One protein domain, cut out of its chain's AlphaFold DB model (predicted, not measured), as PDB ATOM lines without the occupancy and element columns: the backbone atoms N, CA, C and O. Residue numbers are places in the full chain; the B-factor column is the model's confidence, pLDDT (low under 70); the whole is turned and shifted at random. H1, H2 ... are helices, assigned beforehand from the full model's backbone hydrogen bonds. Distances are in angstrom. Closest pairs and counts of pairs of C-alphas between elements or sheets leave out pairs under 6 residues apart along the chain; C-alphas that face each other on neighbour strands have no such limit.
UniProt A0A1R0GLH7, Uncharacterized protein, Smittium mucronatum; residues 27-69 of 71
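What this domain is: This is residues 27 to 69 of the 71 residues of an uncharacterized protein of Smittium mucronatum (UniProt A0A1R0GLH7). Two short helices form a helical hairpin, H2 slanting across H1 at 44 degrees, and the long loop between them swings out past H2 on the side away from H1 before it folds back to where H2 begins. The printed part has 43 residues with two named helices, H1 then H2, and no named strand; its class is all helix, with 23 residues in the helices. It is compact, with a radius of gyration of the C-alphas of 9.3 A, and its rounded outline spans 24 by 22 by 15 A.

Where its parts are: H2, the longest helix by residues, has 12 residues, 56 to 67, and measures 15.5 A from C-alpha 56 at (150.489, 153.413, 209.049) to C-alpha 67 at (161.110, 161.378, 200.969). H1 has 11 residues, 27 to 37, and measures 15.7 A from first to last C-alpha. It begins with C-alpha 27 at (159.706, 148.858, 199.211).

How they stand to each other: H2 and H1 touch, with 12 pairs of C-alphas within 8 A. Their closest C-alphas, those of Ala 60 and Ile 31, are 5.5 A apart. Their lines stand at a steep tilt of 44 degrees and they run opposite ways. Their centres are 10.2 A apart. In H1 and H2 every O i to N i+4 pair is within hydrogen-bond range.

The domain as a whole: The two C-alphas farthest apart, those of Phe 28 and Ser 48, are 24.7 A apart. The link from H1 to H2 is long, with 18 residues, 38 to 55, whose C-alphas lie 6 to 14 A from the mean of the C-alphas. The printed part has no cut. The mean pLDDT of the printed part is 94.0, and no printed residue is under 70.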
ATOM      1  N   PRO A  27     160.900 148.169 198.715       76.62
ATOM      2  CA  PRO A  27     159.706 148.858 199.211       76.62
ATOM      3  C   PRO A  27     158.969 148.043 200.278       76.62
ATOM      4  O   PRO A  27     158.512 148.579 201.286       76.62
ATOM      5  N   PHE A  28     158.885 146.727 200.072       85.69
ATOM      6  CA  PHE A  28     158.148 145.828 200.949       85.69
ATOM      7  C   PHE A  28     158.799 145.673 202.326       85.69
ATOM      8  O   PHE A  28     158.077 145.532 203.308       85.69
ATOM      9  N   THR A  29     160.132 145.739 202.421       88.38
ATOM     10  CA  THR A  29     160.820 145.628 203.719       88.38
ATOM     11  C   THR A  29     160.646 146.888 204.556       88.38
ATOM     12  O   THR A  29     160.317 146.761 205.730       88.38
ATOM     13  N   PHE A  30     160.755 148.084 203.958       90.12
ATOM     14  CA  PHE A  30     160.480 149.350 204.653       90.12
ATOM     15  C   PHE A  30     159.057 149.374 205.214       90.12
ATOM     16  O   PHE A  30     158.848 149.572 206.408       90.12
ATOM     17  N   ILE A  31     158.069 149.146 204.343       92.19
ATOM     18  CA  ILE A  31     156.657 149.234 204.723       92.19
ATOM     19  C   ILE A  31     156.320 148.169 205.771       92.19
ATOM     20  O   ILE A  31     155.665 148.490 206.758       92.19
ATOM     21  N   GLY A  32     156.786 146.929 205.583       93.25
ATOM     22  CA  GLY A  32     156.588 145.845 206.546       93.25
ATOM     23  C   GLY A  32     157.173 146.186 207.914       93.25
ATOM     24  O   GLY A  32     156.452 146.151 208.905       93.25
ATOM     25  N   HIS A  33     158.430 146.637 207.951       93.69
ATOM     26  CA  HIS A  33     159.089 147.060 209.183       93.69
ATOM     27  C   HIS A  33     158.290 148.142 209.924       93.69
ATOM     28  O   HIS A  33     158.019 147.997 211.114       93.69
ATOM     29  N   VAL A  34     157.870 149.205 209.229       94.50
ATOM     30  CA  VAL A  34     157.116 150.303 209.852       94.50
ATOM     31  C   VAL A  34     155.756 149.822 210.368       94.50
ATOM     32  O   VAL A  34     155.358 150.188 211.471       94.50
ATOM     33  N   VAL A  35     155.051 148.973 209.618       95.25
ATOM     34  CA  VAL A  35     153.753 148.422 210.041       95.25
ATOM     35  C   VAL A  35     153.891 147.508 211.263       95.25
ATOM     36  O   VAL A  35     153.047 147.569 212.155       95.25
ATOM     37  N   GLU A  36     154.936 146.683 211.330       95.94
ATOM     38  CA  GLU A  36     155.129 145.701 212.405       95.94
ATOM     39  C   GLU A  36     155.723 146.317 213.680       95.94
ATOM     40  O   GLU A  36     155.285 145.994 214.784       95.94
ATOM     41  N   HIS A  37     156.694 147.223 213.546       96.00
ATOM     42  CA  HIS A  37     157.433 147.794 214.679       96.00
ATOM     43  C   HIS A  37     156.941 149.179 215.108       96.00
ATOM     44  O   HIS A  37     157.175 149.589 216.248       96.00
ATOM     45  N   HIS A  38     156.227 149.893 214.236       95.88
ATOM     46  CA  HIS A  38     155.672 151.217 214.516       95.88
ATOM     47  C   HIS A  38     154.164 151.301 214.191       95.88
ATOM     48  O   HIS A  38     153.728 152.248 213.530       95.88
ATOM     49  N   PRO A  39     153.324 150.371 214.698       96.38
ATOM     50  CA  PRO A  39     151.914 150.227 214.304       96.38
ATOM     51  C   PRO A  39     151.002 151.401 214.700       96.38
ATOM     52  O   PRO A  39     149.826 151.416 214.339       96.38
ATOM     53  N   TYR A  40     151.522 152.385 215.434       95.69
ATOM     54  CA  TYR A  40     150.790 153.581 215.861       95.69
ATOM     55  C   TYR A  40     151.328 154.875 215.241       95.69
ATOM     56  O   TYR A  40     150.831 155.950 215.562       95.69
ATOM     57  N   MET A  41     152.334 154.793 214.365       95.38
ATOM     58  CA  MET A  41     152.883 155.962 213.678       95.38
ATOM     59  C   MET A  41     152.074 156.246 212.412       95.38
ATOM     60  O   MET A  41     152.405 155.795 211.321       95.38
ATOM     61  N   ASP A  42     150.976 156.985 212.564       96.75
ATOM     62  CA  ASP A  42     150.109 157.437 211.467       96.75
ATOM     63  C   ASP A  42     150.435 158.867 210.984       96.75
ATOM     64  O   ASP A  42     149.753 159.408 210.112       96.75
ATOM     65  N   ILE A  43     151.500 159.475 211.518       97.81
ATOM     66  CA  ILE A  43     152.007 160.804 211.154       97.81
ATOM     67  C   ILE A  43     153.408 160.661 210.556       97.81
ATOM     68  O   ILE A  43     154.245 159.939 211.097       97.81
ATOM     69  N   CYS A  44     153.671 161.362 209.451       97.12
ATOM     70  CA  CYS A  44     154.987 161.385 208.819       97.12
ATOM     71  C   CYS A  44     156.052 161.921 209.802       97.12
ATOM     72  O   CYS A  44     155.875 163.021 210.336       97.12
ATOM     73  N   PRO A  45     157.159 161.186 210.034       94.69
ATOM     74  CA  PRO A  45     158.163 161.543 211.039       94.69
ATOM     75  C   PRO A  45     159.083 162.699 210.619       94.69
ATOM     76  O   PRO A  45     159.807 163.233 211.454       94.69
ATOM     77  N   TYR A  46     159.063 163.115 209.349       93.94
ATOM     78  CA  TYR A  46     159.842 164.267 208.896       93.94
ATOM     79  C   TYR A  46     159.221 165.557 209.435       93.94
ATOM     80  O   TYR A  46     158.082 165.895 209.097       93.94
ATOM     81  N   ASP A  47     159.988 166.306 210.231       92.62
ATOM     82  CA  ASP A  47     159.542 167.544 210.885       92.62
ATOM     83  C   ASP A  47     158.989 168.597 209.919       92.62
ATOM     84  O   ASP A  47     158.073 169.341 210.269       92.62
ATOM     85  N   SER A  48     159.516 168.647 208.694       94.88
ATOM     86  CA  SER A  48     159.053 169.547 207.636       94.88
ATOM     87  C   SER A  48     157.748 169.101 206.966       94.88
ATOM     88  O   SER A  48     157.135 169.901 206.265       94.88
ATOM     89  N   CYS A  49     157.326 167.848 207.161       96.81
ATOM     90  CA  CYS A  49     156.151 167.260 206.521       96.81
ATOM     91  C   CYS A  49     154.979 167.119 207.502       96.81
ATOM     92  O   CYS A  49     153.938 167.742 207.306       96.81
ATOM     93  N   ARG A  50     155.142 166.317 208.571       96.31
ATOM     94  CA  ARG A  50     154.139 166.061 209.632       96.31
ATOM     95  C   ARG A  50     152.704 165.772 209.145       96.31
ATOM     96  O   ARG A  50     151.739 165.978 209.884       96.31
ATOM     97  N   LEU A  51     152.539 165.282 207.915       98.12
ATOM     98  CA  LEU A  51     151.235 164.898 207.374       98.12
ATOM     99  C   LEU A  51     150.670 163.698 208.141       98.12
ATOM    100  O   LEU A  51     151.402 162.764 208.464       98.12
ATOM    101  N   LYS A  52     149.361 163.722 208.410       98.12
ATOM    102  CA  LYS A  52     148.634 162.623 209.052       98.12
ATOM    103  C   LYS A  52     147.909 161.776 208.010       98.12
ATOM    104  O   LYS A  52     147.251 162.320 207.124       98.12
ATOM    105  N   PHE A  53     147.975 160.459 208.164       98.06
ATOM    106  CA  PHE A  53     147.389 159.488 207.245       98.06
ATOM    107  C   PHE A  53     146.346 158.607 207.942       98.06
ATOM    108  O   PHE A  53     146.389 158.444 209.159       98.06
ATOM    109  N   PRO A  54     145.407 157.998 207.193       97.75
ATOM    110  CA  PRO A  54     144.407 157.109 207.785       97.75
ATOM    111  C   PRO A  54     144.987 155.784 208.303       97.75
ATOM    112  O   PRO A  54     144.380 155.150 209.161       97.75
ATOM    113  N   THR A  55     146.125 155.331 207.762       97.50
ATOM    114  CA  THR A  55     146.809 154.106 208.203       97.50
ATOM    115  C   THR A  55     148.326 154.271 208.176       97.50
ATOM    116  O   THR A  55     148.866 155.012 207.352       97.50
ATOM    117  N   VAL A  56     149.018 153.501 209.021       97.06
ATOM    118  CA  VAL A  56     150.489 153.413 209.049       97.06
ATOM    119  C   VAL A  56     151.052 152.992 207.693       97.06
ATOM    120  O   VAL A  56     152.049 153.541 207.243       97.06
ATOM    121  N   THR A  57     150.388 152.068 206.993       96.69
ATOM    122  CA  THR A  57     150.797 151.646 205.646       96.69
ATOM    123  C   THR A  57     150.803 152.813 204.660       96.69
ATOM    124  O   THR A  57     151.761 152.956 203.908       96.69
ATOM    125  N   GLN A  58     149.772 153.667 204.682       97.50
ATOM    126  CA  GLN A  58     149.704 154.843 203.807       97.50
ATOM    127  C   GLN A  58     150.775 155.877 204.167       97.50
ATOM    128  O   GLN A  58     151.407 156.431 203.272       97.50
ATOM    129  N   MET A  59     151.032 156.086 205.462       97.38
ATOM    130  CA  MET A  59     152.142 156.930 205.918       97.38
ATOM    131  C   MET A  59     153.494 156.385 205.426       97.38
ATOM    132  O   MET A  59     154.287 157.126 204.848       97.38
ATOM    133  N   ALA A  60     153.743 155.083 205.586       94.69
ATOM    134  CA  ALA A  60     154.987 154.449 205.157       94.69
ATOM    135  C   ALA A  60     155.181 154.525 203.632       94.69
ATOM    136  O   ALA A  60     156.285 154.792 203.159       94.69
ATOM    137  N   GLN A  61     154.110 154.335 202.853       94.75
ATOM    138  CA  GLN A  61     154.133 154.525 201.400       94.75
ATOM    139  C   GLN A  61     154.491 155.965 201.018       94.75
ATOM    140  O   GLN A  61     155.334 156.160 200.147       94.75
ATOM    141  N   HIS A  62     153.899 156.956 201.691       95.69
ATOM    142  CA  HIS A  62     154.234 158.367 201.499       95.69
ATOM    143  C   HIS A  62     155.722 158.638 201.759       95.69
ATOM    144  O   HIS A  62     156.396 159.207 200.908       95.69
ATOM    145  N   VAL A  63     156.275 158.163 202.881       93.81
ATOM    146  CA  VAL A  63     157.707 158.339 203.183       93.81
ATOM    147  C   VAL A  63     158.587 157.739 202.085       93.81
ATOM    148  O   VAL A  63     159.550 158.359 201.636       93.81
ATOM    149  N   LEU A  64     158.240 156.542 201.618       91.00
ATOM    150  CA  LEU A  64     159.000 155.851 200.588       91.00
ATOM    151  C   LEU A  64     159.014 156.607 199.246       91.00
ATOM    152  O   LEU A  64     160.056 156.705 198.598       91.00
ATOM    153  N   ILE A  65     157.868 157.137 198.825       92.00
ATOM    154  CA  ILE A  65     157.724 157.813 197.532       92.00
ATOM    155  C   ILE A  65     158.275 159.241 197.612       92.00
ATOM    156  O   ILE A  65     159.137 159.612 196.819       92.00
ATOM    157  N   ASP A  66     157.823 160.022 198.593       93.50
ATOM    158  CA  ASP A  66     158.027 161.473 198.636       93.50
ATOM    159  C   ASP A  66     159.325 161.896 199.343       93.50
ATOM    160  O   ASP A  66     159.850 162.976 199.068       93.50
ATOM    161  N   HIS A  67     159.866 161.069 200.246       91.06
ATOM    162  CA  HIS A  67     161.110 161.378 200.969       91.06
ATOM    163  C   HIS A  67     162.296 160.532 200.512       91.06
ATOM    164  O   HIS A  67     163.416 161.036 200.449       91.06
ATOM    165  N   TYR A  68     162.057 159.275 200.136       87.25
ATOM    166  CA  TYR A  68     163.107 158.397 199.621       87.25
ATOM    167  C   TYR A  68     163.207 158.344 198.093       87.25
ATOM    168  O   TYR A  68     164.131 157.705 197.574       87.25
ATOM    169  N   GLY A  69     162.296 159.007 197.372       82.81
ATOM    170  CA  GLY A  69     162.327 159.095 195.913       82.81
ATOM    171  C   GLY A  69     162.234 157.729 195.236       82.81
ATOM    172  O   GLY A  69     162.942 157.483 194.263       82.81
TER     173      GLY A  69